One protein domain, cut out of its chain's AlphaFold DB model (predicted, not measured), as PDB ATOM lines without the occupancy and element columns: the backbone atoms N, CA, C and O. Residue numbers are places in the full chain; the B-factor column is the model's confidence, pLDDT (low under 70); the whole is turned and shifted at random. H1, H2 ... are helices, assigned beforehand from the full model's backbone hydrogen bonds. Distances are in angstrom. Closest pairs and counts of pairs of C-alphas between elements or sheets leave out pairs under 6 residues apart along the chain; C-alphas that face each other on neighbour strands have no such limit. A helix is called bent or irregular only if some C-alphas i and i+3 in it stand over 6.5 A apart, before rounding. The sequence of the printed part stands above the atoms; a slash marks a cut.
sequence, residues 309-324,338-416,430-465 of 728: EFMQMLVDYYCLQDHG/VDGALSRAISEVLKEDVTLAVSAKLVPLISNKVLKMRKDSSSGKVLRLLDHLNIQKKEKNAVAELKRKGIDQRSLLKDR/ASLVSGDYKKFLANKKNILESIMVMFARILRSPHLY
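This is residues 309 to 324, 338 to 416 and 430 to 465 of the 728 residues of the protein "Putative transmembrane protein" of Gregarina niphandrodes (UniProt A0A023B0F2). Four helices, H1 to H4, make a splayed up-and-down bundle, each running against the one before it; the long helix H7 packs on H3 and reaches past the bundle to the far end, where it lies side by side with H5. Little H6 sits at that far end. The printed part has 131 residues with seven named helices, H1 to H7 in chain order, and no named strand: all helix. It is only just loose, close to compact, with a radius of gyration of the C-alphas of 17.0 A, and elongated, spanning 55 by 34 by 24 A.

Find C-alpha 309 at (25.321, -4.352, 88.543); there H1, residues 309 to 323, begins, 22.0 A long and only just irregular, with C-alphas 319 and 322 6.8 A apart. Next come H2, residues 338 to 352, 20.8 A; H3, 359 to 372, 19.8 A; H4, 378 to 389, 19.2 A; H5, 391 to 404, 19.8 A; and H6, 409 to 413, 7.0 A. H7, residues 430 to 459, runs 42.8 A to C-alpha 459 at (38.402, 11.030, 67.080).

H1 touches H3, C-alphas of Met 311 and Leu 362 closest at 6.4 A. H2 touches H4 through residues 385 to 389 of H4 alone, Leu 350 and Leu 389 closest, C-alphas 5.1 A apart. H3 and H4 form a hairpin, a shallow tilt of 21 degrees, opposite ways; C-alphas of Val 370 and Ser 379 are closest, 5.3 A. H7 touches H3 the same way at 9 degrees, a shallow tilt, C-alphas of Ala 360 and Ile 447 closest at 5.2 A. Residues 433 to 444 of H7 alone touch H5, Ala 398 and Tyr 437 closest, C-alphas 6.8 A apart. H6 and H5 only just touch, only at the corner, with 3 pairs of C-alphas within 8 A, Leu 402 and Gln 409 closest at 7.3 A. Each O i to N i+4 pair is within hydrogen-bond range in H2, H5 and H7, against 8 of 11 in H1, 8 of 10 in H3, 4 of 8 in H4 and 0 of 1 in H6, where 1 of 2 O i to N i+3 pairs is.

C-alphas 324 and 416 are the two farthest apart, 56.1 A. Residues 325 to 337 and 417 to 429 are not printed, with C-alpha gaps of 14.4 A and 14.7 A. Of the links printed whole, none is long. Look for pLDDT under 70 in 35 residues, among them 317 to 324 and 409 to 416.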
ATOM      1  N   GLU A 309      26.667  -4.402  89.121       64.12
ATOM      2  CA  GLU A 309      25.321  -4.352  88.543       64.12
ATOM      3  C   GLU A 309      24.593  -3.046  88.882       64.12
ATOM      4  O   GLU A 309      23.903  -2.487  88.032       64.12
ATOM      5  N   PHE A 310      24.776  -2.528  90.099       65.19
ATOM      6  CA  PHE A 310      24.209  -1.240  90.492       65.19
ATOM      7  C   PHE A 310      24.853  -0.079  89.720       65.19
ATOM      8  O   PHE A 310      24.141   0.754  89.169       65.19
ATOM      9  N   MET A 311      26.185  -0.048  89.593       69.69
ATOM     10  CA  MET A 311      26.878   0.957  88.772       69.69
ATOM     11  C   MET A 311      26.447   0.898  87.306       69.69
ATOM     12  O   MET A 311      26.233   1.941  86.692       69.69
ATOM     13  N   GLN A 312      26.287  -0.307  86.757       72.00
ATOM     14  CA  GLN A 312      25.784  -0.499  85.400       72.00
ATOM     15  C   GLN A 312      24.376   0.076  85.242       72.00
ATOM     16  O   GLN A 312      24.129   0.805  84.287       72.00
ATOM     17  N   MET A 313      23.486  -0.192  86.201       68.75
ATOM     18  CA  MET A 313      22.133   0.359  86.210       68.75
ATOM     19  C   MET A 313      22.136   1.888  86.252       68.75
ATOM     20  O   MET A 313      21.401   2.499  85.487       68.75
ATOM     21  N   LEU A 314      22.970   2.509  87.092       68.75
ATOM     22  CA  LEU A 314      23.058   3.971  87.174       68.75
ATOM     23  C   LEU A 314      23.488   4.600  85.849       68.75
ATOM     24  O   LEU A 314      22.870   5.561  85.399       68.75
ATOM     25  N   VAL A 315      24.522   4.041  85.216       73.19
ATOM     26  CA  VAL A 315      25.005   4.518  83.912       73.19
ATOM     27  C   VAL A 315      23.953   4.288  82.831       73.19
ATOM     28  O   VAL A 315      23.690   5.179  82.031       73.19
ATOM     29  N   ASP A 316      23.316   3.115  82.809       71.44
ATOM     30  CA  ASP A 316      22.256   2.827  81.846       71.44
ATOM     31  C   ASP A 316      21.064   3.768  82.011       71.44
ATOM     32  O   ASP A 316      20.520   4.213  81.004       71.44
ATOM     33  N   TYR A 317      20.700   4.099  83.249       67.50
ATOM     34  CA  TYR A 317      19.584   4.981  83.561       67.50
ATOM     35  C   TYR A 317      19.867   6.434  83.173       67.50
ATOM     36  O   TYR A 317      19.048   7.050  82.495       67.50
ATOM     37  N   TYR A 318      21.055   6.942  83.520       68.19
ATOM     38  CA  TYR A 318      21.500   8.282  83.129       68.19
ATOM     39  C   TYR A 318      21.452   8.470  81.604       68.19
ATOM     40  O   TYR A 318      21.074   9.524  81.109       68.19
ATOM     41  N   CYS A 319      21.747   7.411  80.847       66.62
ATOM     42  CA  CYS A 319      21.674   7.422  79.390       66.62
ATOM     43  C   CYS A 319      20.271   7.206  78.793       66.62
ATOM     44  O   CYS A 319      20.106   7.414  77.597       66.62
ATOM     45  N   LEU A 320      19.279   6.720  79.548       61.88
ATOM     46  CA  LEU A 320      17.945   6.396  79.013       61.88
ATOM     47  C   LEU A 320      16.957   7.573  79.072       61.88
ATOM     48  O   LEU A 320      15.992   7.569  78.309       61.88
ATOM     49  N   GLN A 321      17.165   8.563  79.950       57.38
ATOM     50  CA  GLN A 321      16.174   9.623  80.195       57.38
ATOM     51  C   GLN A 321      16.001  10.629  79.044       57.38
ATOM     52  O   GLN A 321      14.902  11.142  78.864       57.38
ATOM     53  N   ASP A 322      17.021  10.853  78.213       52.97
ATOM     54  CA  ASP A 322      16.952  11.815  77.096       52.97
ATOM     55  C   ASP A 322      16.241  11.256  75.840       52.97
ATOM     56  O   ASP A 322      16.011  11.979  74.873       52.97
ATOM     57  N   HIS A 323      15.837   9.979  75.827       47.31
ATOM     58  CA  HIS A 323      15.149   9.366  74.680       47.31
ATOM     59  C   HIS A 323      13.647   9.693  74.575       47.31
ATOM     60  O   HIS A 323      12.952   9.077  73.766       47.31
ATOM     61  N   GLY A 324      13.124  10.618  75.388       43.25
ATOM     62  CA  GLY A 324      11.706  11.010  75.361       43.25
ATOM     63  C   GLY A 324      10.729   9.860  75.643       43.25
ATOM     64  O   GLY A 324       9.545   9.973  75.349       43.25
ATOM     65  N   VAL A 338      15.786  15.432  88.605       58.34
ATOM     66  CA  VAL A 338      16.377  14.092  88.673       58.34
ATOM     67  C   VAL A 338      17.696  14.036  87.904       58.34
ATOM     68  O   VAL A 338      18.655  13.466  88.425       58.34
ATOM     69  N   ASP A 339      17.770  14.635  86.713       61.78
ATOM     70  CA  ASP A 339      18.991  14.646  85.893       61.78
ATOM     71  C   ASP A 339      20.143  15.277  86.687       61.78
ATOM     72  O   ASP A 339      21.191  14.655  86.912       61.78
ATOM     73  N   GLY A 340      19.899  16.453  87.272       66.12
ATOM     74  CA  GLY A 340      20.864  17.112  88.140       66.12
ATOM     75  C   GLY A 340      21.183  16.316  89.404       66.12
ATOM     76  O   GLY A 340      22.306  16.381  89.903       66.12
ATOM     77  N   ALA A 341      20.252  15.537  89.954       62.44
ATOM     78  CA  ALA A 341      20.523  14.724  91.138       62.44
ATOM     79  C   ALA A 341      21.335  13.449  90.836       62.44
ATOM     80  O   ALA A 341      22.243  13.113  91.599       62.44
ATOM     81  N   LEU A 342      21.077  12.765  89.717       67.88
ATOM     82  CA  LEU A 342      21.849  11.595  89.283       67.88
ATOM     83  C   LEU A 342      23.256  11.998  88.819       67.88
ATOM     84  O   LEU A 342      24.237  11.349  89.190       67.88
ATOM     85  N   SER A 343      23.361  13.110  88.088       73.06
ATOM     86  CA  SER A 343      24.641  13.713  87.723       73.06
ATOM     87  C   SER A 343      25.453  14.092  88.965       73.06
ATOM     88  O   SER A 343      26.615  13.694  89.075       73.06
ATOM     89  N   ARG A 344      24.845  14.769  89.955       72.25
ATOM     90  CA  ARG A 344      25.505  15.102  91.234       72.25
ATOM     91  C   ARG A 344      25.989  13.865  91.977       72.25
ATOM     92  O   ARG A 344      27.150  13.829  92.362       72.25
ATOM     93  N   ALA A 345      25.153  12.839  92.087       68.44
ATOM     94  CA  ALA A 345      25.497  11.584  92.740       68.44
ATOM     95  C   ALA A 345      26.730  10.913  92.105       68.44
ATOM     96  O   ALA A 345      27.712  10.623  92.786       68.44
ATOM     97  N   ILE A 346      26.731  10.710  90.783       74.88
ATOM     98  CA  ILE A 346      27.888  10.121  90.089       74.88
ATOM     99  C   ILE A 346      29.119  11.032  90.218       74.88
ATOM    100  O   ILE A 346      30.236  10.556  90.427       74.88
ATOM    101  N   SER A 347      28.926  12.346  90.142       80.31
ATOM    102  CA  SER A 347      30.000  13.328  90.295       80.31
ATOM    103  C   SER A 347      30.627  13.304  91.689       80.31
ATOM    104  O   SER A 347      31.845  13.432  91.802       80.31
ATOM    105  N   GLU A 348      29.832  13.133  92.746       75.06
ATOM    106  CA  GLU A 348      30.300  12.983  94.129       75.06
ATOM    107  C   GLU A 348      31.130  11.711  94.287       75.06
ATOM    108  O   GLU A 348      32.281  11.808  94.703       75.06
ATOM    109  N   VAL A 349      30.643  10.562  93.795       75.06
ATOM    110  CA  VAL A 349      31.418   9.301  93.754       75.06
ATOM    111  C   VAL A 349      32.778   9.511  93.095       75.06
ATOM    112  O   VAL A 349      33.821   9.086  93.593       75.06
ATOM    113  N   LEU A 350      32.777  10.158  91.927       82.12
ATOM    114  CA  LEU A 350      33.994  10.391  91.165       82.12
ATOM    115  C   LEU A 350      34.931  11.378  91.866       82.12
ATOM    116  O   LEU A 350      36.142  11.248  91.698       82.12
ATOM    117  N   LYS A 351      34.429  12.316  92.676       81.75
ATOM    118  CA  LYS A 351      35.250  13.236  93.481       81.75
ATOM    119  C   LYS A 351      35.832  12.551  94.720       81.75
ATOM    120  O   LYS A 351      37.026  12.725  94.980       81.75
ATOM    121  N   GLU A 352      35.027  11.771  95.436       77.94
ATOM    122  CA  GLU A 352      35.349  11.185  96.746       77.94
ATOM    123  C   GLU A 352      36.201   9.911  96.662       77.94
ATOM    124  O   GLU A 352      36.989   9.644  97.570       77.94
ATOM    125  N   ASP A 353      36.201   9.205  95.524       76.94
ATOM    126  CA  ASP A 353      36.965   7.965  95.338       76.94
ATOM    127  C   ASP A 353      38.495   8.177  95.325       76.94
ATOM    128  O   ASP A 353      39.139   8.258  94.269       76.94
ATOM    129  N   VAL A 354      39.104   8.262  96.512       78.75
ATOM    130  CA  VAL A 354      40.538   8.531  96.722       78.75
ATOM    131  C   VAL A 354      41.425   7.465  96.072       78.75
ATOM    132  O   VAL A 354      42.461   7.787  95.493       78.75
ATOM    133  N   THR A 355      41.020   6.192  96.138       77.69
ATOM    134  CA  THR A 355      41.807   5.046  95.630       77.69
ATOM    135  C   THR A 355      41.552   4.716  94.160       77.69
ATOM    136  O   THR A 355      42.178   3.799  93.620       77.69
ATOM    137  N   LEU A 356      40.637   5.443  93.512       85.25
ATOM    138  CA  LEU A 356      40.170   5.196  92.148       85.25
ATOM    139  C   LEU A 356      39.516   3.813  91.944       85.25
ATOM    140  O   LEU A 356      39.385   3.345  90.814       85.25
ATOM    141  N   ALA A 357      39.118   3.125  93.016       81.19
ATOM    142  CA  ALA A 357      38.610   1.757  92.942       81.19
ATOM    143  C   ALA A 357      37.181   1.689  92.390       81.19
ATOM    144  O   ALA A 357      36.801   0.706  91.755       81.19
ATOM    145  N   VAL A 358      36.362   2.708  92.662       78.44
ATOM    146  CA  VAL A 358      35.021   2.856  92.072       78.44
ATOM    147  C   VAL A 358      35.139   3.308  90.632       78.44
ATOM    148  O   VAL A 358      34.598   2.671  89.728       78.44
ATOM    149  N   SER A 359      35.943   4.335  90.425       86.38
ATOM    150  CA  SER A 359      36.226   4.959  89.148       86.38
ATOM    151  C   SER A 359      36.752   3.941  88.127       86.38
ATOM    152  O   SER A 359      36.293   3.922  86.989       86.38
ATOM    153  N   ALA A 360      37.633   3.016  88.533       87.00
ATOM    154  CA  ALA A 360      38.178   1.968  87.661       87.00
ATOM    155  C   ALA A 360      37.139   0.961  87.159       87.00
ATOM    156  O   ALA A 360      37.381   0.298  86.153       87.00
ATOM    157  N   LYS A 361      35.991   0.852  87.833       83.50
ATOM    158  CA  LYS A 361      34.863   0.041  87.368       83.50
ATOM    159  C   LYS A 361      33.854   0.863  86.581       83.50
ATOM    160  O   LYS A 361      33.384   0.398  85.554       83.50
ATOM    161  N   LEU A 362      33.561   2.081  87.033       84.31
ATOM    162  CA  LEU A 362      32.548   2.947  86.432       84.31
ATOM    163  C   LEU A 362      32.954   3.466  85.043       84.31
ATOM    164  O   LEU A 362      32.149   3.458  84.115       84.31
ATOM    165  N   VAL A 363      34.213   3.878  84.877       90.19
ATOM    166  CA  VAL A 363      34.719   4.470  83.626       90.19
ATOM    167  C   VAL A 363      34.613   3.513  82.427       90.19
ATOM    168  O   VAL A 363      34.142   3.952  81.379       90.19
ATOM    169  N   PRO A 364      34.965   2.214  82.532       89.56
ATOM    170  CA  PRO A 364      34.694   1.248  81.467       89.56
ATOM    171  C   PRO A 364      33.215   1.140  81.072       89.56
ATOM    172  O   PRO A 364      32.916   0.950  79.893       89.56
ATOM    173  N   LEU A 365      32.283   1.262  82.027       85.62
ATOM    174  CA  LEU A 365      30.844   1.197  81.742       85.62
ATOM    175  C   LEU A 365      30.390   2.434  80.966       85.62
ATOM    176  O   LEU A 365      29.737   2.291  79.932       85.62
ATOM    177  N   ILE A 366      30.818   3.621  81.411       87.06
ATOM    178  CA  ILE A 366      30.602   4.892  80.706       87.06
ATOM    179  C   ILE A 366      31.170   4.811  79.285       87.06
ATOM    180  O   ILE A 366      30.452   5.048  78.316       87.06
ATOM    181  N   SER A 367      32.429   4.386  79.147       90.00
ATOM    182  CA  SER A 367      33.111   4.250  77.856       90.00
ATOM    183  C   SER A 367      32.360   3.322  76.900       90.00
ATOM    184  O   SER A 367      32.043   3.693  75.769       90.00
ATOM    185  N   ASN A 368      31.972   2.136  77.370       88.50
ATOM    186  CA  ASN A 368      31.197   1.194  76.569       88.50
ATOM    187  C   ASN A 368      29.832   1.748  76.149       88.50
ATOM    188  O   ASN A 368      29.344   1.400  75.073       88.50
ATOM    189  N   LYS A 369      29.200   2.567  76.992       84.50
ATOM    190  CA  LYS A 369      27.887   3.148  76.721       84.50
ATOM    191  C   LYS A 369      27.978   4.263  75.678       84.50
ATOM    192  O   LYS A 369      27.322   4.158  74.645       84.50
ATOM    193  N   VAL A 370      28.887   5.220  75.871       85.94
ATOM    194  CA  VAL A 370      29.177   6.312  74.924       85.94
ATOM    195  C   VAL A 370      29.535   5.760  73.539       85.94
ATOM    196  O   VAL A 370      28.988   6.184  72.524       85.94
ATOM    197  N   LEU A 371      30.388   4.731  73.468       87.62
ATOM    198  CA  LEU A 371      30.792   4.136  72.187       87.62
ATOM    199  C   LEU A 371      29.665   3.378  71.459       87.62
ATOM    200  O   LEU A 371      29.757   3.165  70.243       87.62
ATOM    201  N   LYS A 372      28.618   2.949  72.179       86.94
ATOM    202  CA  LYS A 372      27.418   2.316  71.606       86.94
ATOM    203  C   LYS A 372      26.391   3.349  71.144       86.94
ATOM    204  O   LYS A 372      25.739   3.127  70.128       86.94
ATOM    205  N   MET A 373      26.269   4.470  71.846       78.56
ATOM    206  CA  MET A 373      25.264   5.513  71.614       78.56
ATOM    207  C   MET A 373      25.753   6.566  70.615       78.56
ATOM    208  O   MET A 373      25.699   7.764  70.862       78.56
ATOM    209  N   ARG A 374      26.246   6.095  69.464       76.56
ATOM    210  CA  ARG A 374      27.052   6.886  68.527       76.56
ATOM    211  C   ARG A 374      26.413   8.248  68.191       76.56
ATOM    212  O   ARG A 374      27.089   9.241  68.321       76.56
ATOM    213  N   LYS A 375      25.109   8.380  67.944       76.00
ATOM    214  CA  LYS A 375      24.491   9.681  67.585       76.00
ATOM    215  C   LYS A 375      23.642  10.349  68.670       76.00
ATOM    216  O   LYS A 375      22.827  11.206  68.347       76.00
ATOM    217  N   ASP A 376      23.807   9.961  69.926       73.62
ATOM    218  CA  ASP A 376      23.027  10.543  71.016       73.62
ATOM    219  C   ASP A 376      23.739  11.763  71.626       73.62
ATOM    220  O   ASP A 376      24.939  11.712  71.912       73.62
ATOM    221  N   SER A 377      23.025  12.873  71.817       66.38
ATOM    222  CA  SER A 377      23.529  14.049  72.540       66.38
ATOM    223  C   SER A 377      23.706  13.762  74.033       66.38
ATOM    224  O   SER A 377      24.673  14.223  74.634       66.38
ATOM    225  N   SER A 378      22.874  12.890  74.619       67.88
ATOM    226  CA  SER A 378      22.959  12.505  76.040       67.88
ATOM    227  C   SER A 378      24.330  11.924  76.419       67.88
ATOM    228  O   SER A 378      24.817  12.072  77.542       67.88
ATOM    229  N   SER A 379      25.018  11.319  75.444       71.19
ATOM    230  CA  SER A 379      26.363  10.765  75.613       71.19
ATOM    231  C   SER A 379      27.420  11.835  75.905       71.19
ATOM    232  O   SER A 379      28.412  11.531  76.569       71.19
ATOM    233  N   GLY A 380      27.204  13.082  75.470       71.31
ATOM    234  CA  GLY A 380      28.053  14.226  75.809       71.31
ATOM    235  C   GLY A 380      27.961  14.587  77.294       71.31
ATOM    236  O   GLY A 380      28.983  14.714  77.969       71.31
ATOM    237  N   LYS A 381      26.745  14.631  77.856       75.25
ATOM    238  CA  LYS A 381      26.524  14.802  79.306       75.25
ATOM    239  C   LYS A 381      27.212  13.705  80.128       75.25
ATOM    240  O   LYS A 381      27.833  13.983  81.150       75.25
ATOM    241  N   VAL A 382      27.158  12.456  79.662       78.94
ATOM    242  CA  VAL A 382      27.798  11.319  80.353       78.94
ATOM    243  C   VAL A 382      29.325  11.439  80.326       78.94
ATOM    244  O   VAL A 382      29.983  11.157  81.326       78.94
ATOM    245  N   LEU A 383      29.896  11.895  79.208       82.50
ATOM    246  CA  LEU A 383      31.327  12.197  79.102       82.50
ATOM    247  C   LEU A 383      31.755  13.296  80.078       82.50
ATOM    248  O   LEU A 383      32.791  13.141  80.727       82.50
ATOM    249  N   ARG A 384      30.938  14.346  80.258       81.88
ATOM    250  CA  ARG A 384      31.209  15.437  81.213       81.88
ATOM    251  C   ARG A 384      31.395  14.949  82.648       81.88
ATOM    252  O   ARG A 384      32.204  15.520  83.374       81.88
ATOM    253  N   LEU A 385      30.751  13.852  83.055       82.00
ATOM    254  CA  LEU A 385      30.954  13.274  84.390       82.00
ATOM    255  C   LEU A 385      32.421  12.885  84.643       82.00
ATOM    256  O   LEU A 385      32.900  12.972  85.775       82.00
ATOM    257  N   LEU A 386      33.169  12.511  83.599       85.19
ATOM    258  CA  LEU A 386      34.583  12.144  83.718       85.19
ATOM    259  C   LEU A 386      35.469  13.320  84.147       85.19
ATOM    260  O   LEU A 386      36.520  13.092  84.752       85.19
ATOM    261  N   ASP A 387      35.029  14.567  83.947       81.12
ATOM    262  CA  ASP A 387      35.744  15.754  84.425       81.12
ATOM    263  C   ASP A 387      35.902  15.766  85.957       81.12
ATOM    264  O   ASP A 387      36.846  16.357  86.495       81.12
ATOM    265  N   HIS A 388      35.023  15.068  86.680       84.12
ATOM    266  CA  HIS A 388      35.057  14.977  88.137       84.12
ATOM    267  C   HIS A 388      36.103  13.997  88.688       84.12
ATOM    268  O   HIS A 388      36.413  14.060  89.878       84.12
ATOM    269  N   LEU A 389      36.728  13.157  87.848       84.06
ATOM    270  CA  LEU A 389      37.755  12.194  88.274       84.06
ATOM    271  C   LEU A 389      38.993  12.857  88.897       84.06
ATOM    272  O   LEU A 389      39.605  12.292  89.804       84.06
ATOM    273  N   ASN A 390      39.394  14.021  88.367       84.25
ATOM    274  CA  ASN A 390      40.553  14.826  88.781       84.25
ATOM    275  C   ASN A 390      41.787  14.002  89.228       84.25
ATOM    276  O   ASN A 390      42.342  14.189  90.318       84.25
ATOM    277  N   ILE A 391      42.219  13.071  88.366       87.06
ATOM    278  CA  ILE A 391      43.278  12.082  88.647       87.06
ATOM    279  C   ILE A 391      44.576  12.758  89.112       87.06
ATOM    280  O   ILE A 391      45.216  12.274  90.043       87.06
ATOM    281  N   GLN A 392      44.948  13.901  88.521       84.94
ATOM    282  CA  GLN A 392      46.155  14.643  88.909       84.94
ATOM    283  C   GLN A 392      46.101  15.133  90.359       84.94
ATOM    284  O   GLN A 392      47.078  14.988  91.097       84.94
ATOM    285  N   LYS A 393      44.975  15.719  90.787       86.50
ATOM    286  CA  LYS A 393      44.806  16.188  92.169       86.50
ATOM    287  C   LYS A 393      44.864  15.011  93.140       86.50
ATOM    288  O   LYS A 393      45.557  15.096  94.152       86.50
ATOM    289  N   LYS A 394      44.205  13.896  92.806       88.00
ATOM    290  CA  LYS A 394      44.222  12.675  93.627       88.00
ATOM    291  C   LYS A 394      45.621  12.068  93.734       88.00
ATOM    292  O   LYS A 394      46.045  11.715  94.829       88.00
ATOM    293  N   GLU A 395      46.381  12.038  92.643       86.88
ATOM    294  CA  GLU A 395      47.770  11.576  92.652       86.88
ATOM    295  C   GLU A 395      48.670  12.473  93.510       86.88
ATOM    296  O   GLU A 395      49.430  11.963  94.331       86.88
ATOM    297  N   LYS A 396      48.555  13.803  93.384       85.56
ATOM    298  CA  LYS A 396      49.297  14.750  94.235       85.56
ATOM    299  C   LYS A 396      48.986  14.538  95.716       85.56
ATOM    300  O   LYS A 396      49.909  14.534  96.529       85.56
ATOM    301  N   ASN A 397      47.718  14.315  96.057       84.38
ATOM    302  CA  ASN A 397      47.293  14.037  97.429       84.38
ATOM    303  C   ASN A 397      47.861  12.709  97.942       84.38
ATOM    304  O   ASN A 397      48.433  12.677  99.029       84.38
ATOM    305  N   ALA A 398      47.787  11.643  97.142       81.75
ATOM    306  CA  ALA A 398      48.331  10.335  97.500       81.75
ATOM    307  C   ALA A 398      49.861  10.382  97.692       81.75
ATOM    308  O   ALA A 398      50.398   9.823  98.648       81.75
ATOM    309  N   VAL A 399      50.580  11.119  96.836       82.06
ATOM    310  CA  VAL A 399      52.029  11.346  96.976       82.06
ATOM    311  C   VAL A 399      52.348  12.191  98.214       82.06
ATOM    312  O   VAL A 399      53.313  11.902  98.923       82.06
ATOM    313  N   ALA A 400      51.559  13.229  98.502       83.81
ATOM    314  CA  ALA A 400      51.728  14.033  99.709       83.81
ATOM    315  C   ALA A 400      51.515  13.198 100.981       83.81
ATOM    316  O   ALA A 400      52.251  13.366 101.952       83.81
ATOM    317  N   GLU A 401      50.562  12.266 100.968       79.69
ATOM    318  CA  GLU A 401      50.322  11.344 102.078       79.69
ATOM    319  C   GLU A 401      51.494  10.376 102.296       79.69
ATOM    320  O   GLU A 401      51.937  10.199 103.433       79.69
ATOM    321  N   LEU A 402      52.061   9.820 101.220       77.94
ATOM    322  CA  LEU A 402      53.275   8.998 101.292       77.94
ATOM    323  C   LEU A 402      54.451   9.762 101.904       77.94
ATOM    324  O   LEU A 402      55.108   9.258 102.817       77.94
ATOM    325  N   LYS A 403      54.675  11.003 101.452       79.44
ATOM    326  CA  LYS A 403      55.733  11.874 101.985       79.44
ATOM    327  C   LYS A 403      55.526  12.188 103.465       79.44
ATOM    328  O   LYS A 403      56.477  12.089 104.233       79.44
ATOM    329  N   ARG A 404      54.293  12.509 103.884       79.94
ATOM    330  CA  ARG A 404      53.949  12.732 105.305       79.94
ATOM    331  C   ARG A 404      54.258  11.516 106.176       79.94
ATOM    332  O   ARG A 404      54.602  11.678 107.339       79.94
ATOM    333  N   LYS A 405      54.156  10.313 105.610       74.75
ATOM    334  CA  LYS A 405      54.447   9.045 106.289       74.75
ATOM    335  C   LYS A 405      55.909   8.598 106.148       74.75
ATOM    336  O   LYS A 405      56.245   7.497 106.570       74.75
ATOM    337  N   GLY A 406      56.780   9.438 105.579       70.81
ATOM    338  CA  GLY A 406      58.212   9.162 105.431       70.81
ATOM    339  C   GLY A 406      58.551   8.100 104.379       70.81
ATOM    340  O   GLY A 406      59.656   7.564 104.393       70.81
ATOM    341  N   ILE A 407      57.619   7.777 103.477       70.50
ATOM    342  CA  ILE A 407      57.797   6.751 102.444       70.50
ATOM    343  C   ILE A 407      58.213   7.430 101.137       70.50
ATOM    344  O   ILE A 407      57.456   8.212 100.561       70.50
ATOM    345  N   ASP A 408      59.410   7.113 100.640       70.06
ATOM    346  CA  ASP A 408      59.873   7.594  99.335       70.06
ATOM    347  C   ASP A 408      59.180   6.823  98.196       70.06
ATOM    348  O   ASP A 408      59.211   5.592  98.147       70.06
ATOM    349  N   GLN A 409      58.599   7.543  97.237       65.69
ATOM    350  CA  GLN A 409      57.930   6.985  96.058       65.69
ATOM    351  C   GLN A 409      58.862   6.066  95.249       65.69
ATOM    352  O   GLN A 409      58.433   5.019  94.762       65.69
ATOM    353  N   ARG A 410      60.157   6.410  95.155       64.94
ATOM    354  CA  ARG A 410      61.156   5.602  94.428       64.94
ATOM    355  C   ARG A 410      61.424   4.257  95.098       64.94
ATOM    356  O   ARG A 410      61.758   3.292  94.412       64.94
ATOM    357  N   SER A 411      61.244   4.176  96.416       60.88
ATOM    358  CA  SER A 411      61.403   2.932  97.177       60.88
ATOM    359  C   SER A 411      60.253   1.943  96.951       60.88
ATOM    360  O   SER A 411      60.461   0.743  97.081       60.88
ATOM    361  N   LEU A 412      59.067   2.419  96.539       62.00
ATOM    362  CA  LEU A 412      57.891   1.575  96.277       62.00
ATOM    363  C   LEU A 412      57.900   0.901  94.900       62.00
ATOM    364  O   LEU A 412      57.240  -0.128  94.725       62.00
ATOM    365  N   LEU A 413      58.617   1.500  93.944       61.44
ATOM    366  CA  LEU A 413      58.777   1.016  92.569       61.44
ATOM    367  C   LEU A 413      59.956   0.044  92.415       61.44
ATOM    368  O   LEU A 413      59.986  -0.717  91.453       61.44
ATOM    369  N   LYS A 414      60.919   0.058  93.347       57.84
ATOM    370  CA  LYS A 414      62.020  -0.911  93.375       57.84
ATOM    371  C   LYS A 414      61.565  -2.203  94.052       57.84
ATOM    372  O   LYS A 414      60.926  -2.189  95.100       57.84
ATOM    373  N   ASP A 415      61.880  -3.303  93.387       50.84
ATOM    374  CA  ASP A 415      61.375  -4.649  93.622       50.84
ATOM    375  C   ASP A 415      61.503  -5.171  95.066       50.84
ATOM    376  O   ASP A 415      62.366  -4.751  95.839       50.84
ATOM    377  N   ARG A 416      60.658  -6.167  95.379       51.84
ATOM    378  CA  ARG A 416      60.430  -6.888  96.660       51.84
ATOM    379  C   ARG A 416      61.632  -7.140  97.595       51.84
ATOM    380  O   ARG A 416      61.407  -7.420  98.768       51.84
ATOM    381  N   ALA A 430      52.715   1.772 107.330       53.97
ATOM    382  CA  ALA A 430      53.504   1.954 106.113       53.97
ATOM    383  C   ALA A 430      53.165   0.921 105.017       53.97
ATOM    384  O   ALA A 430      53.089   1.270 103.834       53.97
ATOM    385  N   SER A 431      52.898  -0.336 105.387       56.16
ATOM    386  CA  SER A 431      52.486  -1.402 104.461       56.16
ATOM    387  C   SER A 431      51.078  -1.174 103.906       56.16
ATOM    388  O   SER A 431      50.849  -1.404 102.719       56.16
ATOM    389  N   LEU A 432      50.134  -0.698 104.726       60.34
ATOM    390  CA  LEU A 432      48.776  -0.383 104.266       60.34
ATOM    391  C   LEU A 432      48.783   0.767 103.253       60.34
ATOM    392  O   LEU A 432      48.222   0.645 102.168       60.34
ATOM    393  N   VAL A 433      49.511   1.843 103.548       60.66
ATOM    394  CA  VAL A 433      49.541   3.052 102.706       60.66
ATOM    395  C   VAL A 433      50.306   2.814 101.407       60.66
ATOM    396  O   VAL A 433      49.884   3.255 100.340       60.66
ATOM    397  N   SER A 434      51.414   2.072 101.467       61.66
ATOM    398  CA  SER A 434      52.131   1.659 100.257       61.66
ATOM    399  C   SER A 434      51.316   0.689  99.395       61.66
ATOM    400  O   SER A 434      51.358   0.783  98.167       61.66
ATOM    401  N   GLY A 435      50.542  -0.210 100.014       66.62
ATOM    402  CA  GLY A 435      49.600  -1.092  99.326       66.62
ATOM    403  C   GLY A 435      48.470  -0.327  98.635       66.62
ATOM    404  O   GLY A 435      48.170  -0.598  97.471       66.62
ATOM    405  N   ASP A 436      47.891   0.663  99.310       72.19
ATOM    406  CA  ASP A 436      46.823   1.500  98.759       72.19
ATOM    407  C   ASP A 436      47.329   2.402  97.625       72.19
ATOM    408  O   ASP A 436      46.652   2.532  96.606       72.19
ATOM    409  N   TYR A 437      48.562   2.915  97.709       79.69
ATOM    410  CA  TYR A 437      49.177   3.643  96.597       79.69
ATOM    411  C   TYR A 437      49.454   2.750  95.375       79.69
ATOM    412  O   TYR A 437      49.205   3.154  94.239       79.69
ATOM    413  N   LYS A 438      49.916   1.506  95.570       78.81
ATOM    414  CA  LYS A 438      50.085   0.549  94.458       78.81
ATOM    415  C   LYS A 438      48.750   0.222  93.782       78.81
ATOM    416  O   LYS A 438      48.684   0.186  92.554       78.81
ATOM    417  N   LYS A 439      47.681   0.033  94.565       80.94
ATOM    418  CA  LYS A 439      46.317  -0.140  94.036       80.94
ATOM    419  C   LYS A 439      45.843   1.101  93.283       80.94
ATOM    420  O   LYS A 439      45.314   0.964  92.186       80.94
ATOM    421  N   PHE A 440      46.093   2.293  93.828       85.81
ATOM    422  CA  PHE A 440      45.801   3.557  93.158       85.81
ATOM    423  C   PHE A 440      46.478   3.635  91.784       85.81
ATOM    424  O   PHE A 440      45.815   3.964  90.807       85.81
ATOM    425  N   LEU A 441      47.763   3.272  91.671       85.19
ATOM    426  CA  LEU A 441      48.475   3.266  90.387       85.19
ATOM    427  C   LEU A 441      47.884   2.266  89.382       85.19
ATOM    428  O   LEU A 441      47.736   2.600  88.205       85.19
ATOM    429  N   ALA A 442      47.514   1.064  89.832       87.75
ATOM    430  CA  ALA A 442      46.861   0.070  88.979       87.75
ATOM    431  C   ALA A 442      45.488   0.561  88.480       87.75
ATOM    432  O   ALA A 442      45.199   0.495  87.287       87.75
ATOM    433  N   ASN A 443      44.675   1.127  89.375       88.62
ATOM    434  CA  ASN A 443      43.372   1.700  89.034       88.62
ATOM    435  C   ASN A 443      43.509   2.904  88.094       88.62
ATOM    436  O   ASN A 443      42.794   2.987  87.098       88.62
ATOM    437  N   LYS A 444      44.471   3.800  88.361       90.88
ATOM    438  CA  LYS A 444      44.820   4.932  87.493       90.88
ATOM    439  C   LYS A 444      45.133   4.454  86.078       90.88
ATOM    440  O   LYS A 444      44.595   5.018  85.129       90.88
ATOM    441  N   LYS A 445      45.962   3.414  85.928       89.38
ATOM    442  CA  LYS A 445      46.285   2.837  84.616       89.38
ATOM    443  C   LYS A 445      45.022   2.357  83.891       89.38
ATOM    444  O   LYS A 445      44.798   2.774  82.762       89.38
ATOM    445  N   ASN A 446      44.185   1.553  84.550       89.75
ATOM    446  CA  ASN A 446      42.970   0.990  83.946       89.75
ATOM    447  C   ASN A 446      41.972   2.075  83.498       89.75
ATOM    448  O   ASN A 446      41.359   1.970  82.435       89.75
ATOM    449  N   ILE A 447      41.821   3.128  84.307       92.06
ATOM    450  CA  ILE A 447      40.976   4.285  83.988       92.06
ATOM    451  C   ILE A 447      41.516   5.016  82.765       92.06
ATOM    452  O   ILE A 447      40.774   5.235  81.812       92.06
ATOM    453  N   LEU A 448      42.802   5.381  82.783       91.56
ATOM    454  CA  LEU A 448      43.423   6.119  81.688       91.56
ATOM    455  C   LEU A 448      43.367   5.325  80.385       91.56
ATOM    456  O   LEU A 448      43.002   5.887  79.364       91.56
ATOM    457  N   GLU A 449      43.636   4.022  80.416       91.69
ATOM    458  CA  GLU A 449      43.517   3.157  79.239       91.69
ATOM    459  C   GLU A 449      42.093   3.185  78.660       91.69
ATOM    460  O   GLU A 449      41.908   3.423  77.467       91.69
ATOM    461  N   SER A 450      41.074   3.049  79.514       92.12
ATOM    462  CA  SER A 450      39.664   3.085  79.095       92.12
ATOM    463  C   SER A 450      39.257   4.431  78.486       92.12
ATOM    464  O   SER A 450      38.515   4.464  77.502       92.12
ATOM    465  N   ILE A 451      39.748   5.534  79.061       92.88
ATOM    466  CA  ILE A 451      39.490   6.904  78.598       92.88
ATOM    467  C   ILE A 451      40.199   7.168  77.266       92.88
ATOM    468  O   ILE A 451      39.571   7.636  76.320       92.88
ATOM    469  N   MET A 452      41.482   6.820  77.155       93.00
ATOM    470  CA  MET A 452      42.264   7.079  75.944       93.00
ATOM    471  C   MET A 452      41.767   6.252  74.757       93.00
ATOM    472  O   MET A 452      41.645   6.781  73.656       93.00
ATOM    473  N   VAL A 453      41.396   4.984  74.972       92.69
ATOM    474  CA  VAL A 453      40.785   4.149  73.922       92.69
ATOM    475  C   VAL A 453      39.453   4.735  73.452       92.69
ATOM    476  O   VAL A 453      39.157   4.710  72.257       92.69
ATOM    477  N   MET A 454      38.645   5.263  74.373       93.75
ATOM    478  CA  MET A 454      37.385   5.920  74.031       93.75
ATOM    479  C   MET A 454      37.625   7.163  73.173       93.75
ATOM    480  O   MET A 454      37.025   7.271  72.105       93.75
ATOM    481  N   PHE A 455      38.531   8.053  73.588       94.25
ATOM    482  CA  PHE A 455      38.868   9.255  72.825       94.25
ATOM    483  C   PHE A 455      39.421   8.907  71.445       94.25
ATOM    484  O   PHE A 455      38.922   9.426  70.454       94.25
ATOM    485  N   ALA A 456      40.360   7.963  71.346       92.81
ATOM    486  CA  ALA A 456      40.918   7.550  70.057       92.81
ATOM    487  C   ALA A 456      39.836   7.020  69.102       92.81
ATOM    488  O   ALA A 456      39.845   7.329  67.916       92.81
ATOM    489  N   ARG A 457      38.858   6.257  69.611       92.81
ATOM    490  CA  ARG A 457      37.730   5.765  68.802       92.81
ATOM    491  C   ARG A 457      36.788   6.877  68.347       92.81
ATOM    492  O   ARG A 457      36.319   6.820  67.215       92.81
ATOM    493  N   ILE A 458      36.507   7.852  69.213       92.31
ATOM    494  CA  ILE A 458      35.662   9.003  68.870       92.31
ATOM    495  C   ILE A 458      36.349   9.852  67.794       92.31
ATOM    496  O   ILE A 458      35.731  10.161  66.777       92.31
ATOM    497  N   LEU A 459      37.636  10.159  67.976       92.69
ATOM    498  CA  LEU A 459      38.402  11.030  67.080       92.69
ATOM    499  C   LEU A 459      38.730  10.388  65.725       92.69
ATOM    500  O   LEU A 459      38.749  11.101  64.732       92.69
ATOM    501  N   ARG A 460      38.869   9.057  65.655       91.69
ATOM    502  CA  ARG A 460      39.017   8.309  64.387       91.69
ATOM    503  C   ARG A 460      37.767   8.288  63.522       91.69
ATOM    504  O   ARG A 460      37.803   7.905  62.354       91.69
ATOM    505  N   SER A 461      36.604   8.539  64.107       90.12
ATOM    506  CA  SER A 461      35.327   8.420  63.402       90.12
ATOM    507  C   SER A 461      34.329   9.466  63.893       90.12
ATOM    508  O   SER A 461      33.218   9.103  64.286       90.12
ATOM    509  N   PRO A 462      34.679  10.766  63.847       88.69
ATOM    510  CA  PRO A 462      33.897  11.830  64.478       88.69
ATOM    511  C   PRO A 462      32.498  11.948  63.862       88.69
ATOM    512  O   PRO A 462      31.543  12.251  64.560       88.69
ATOM    513  N   HIS A 463      32.346  11.594  62.582       86.00
ATOM    514  CA  HIS A 463      31.075  11.558  61.848       86.00
ATOM    515  C   HIS A 463      30.065  10.515  62.368       86.00
ATOM    516  O   HIS A 463      28.874  10.580  62.050       86.00
ATOM    517  N   LEU A 464      30.525   9.514  63.125       88.00
ATOM    518  CA  LEU A 464      29.632   8.574  63.798       88.00
ATOM    519  C   LEU A 464      29.047   9.180  65.070       88.00
ATOM    520  O   LEU A 464      28.005   8.695  65.510       88.00
ATOM    521  N   TYR A 465      29.703  10.203  65.627       87.38
ATOM    522  CA  TYR A 465      29.395  10.780  66.922       87.38
ATOM    523  C   TYR A 465      28.576  12.073  66.835       87.38
ATOM    524  O   TYR A 465      28.622  12.777  65.827       87.38
TER     525      TYR A 465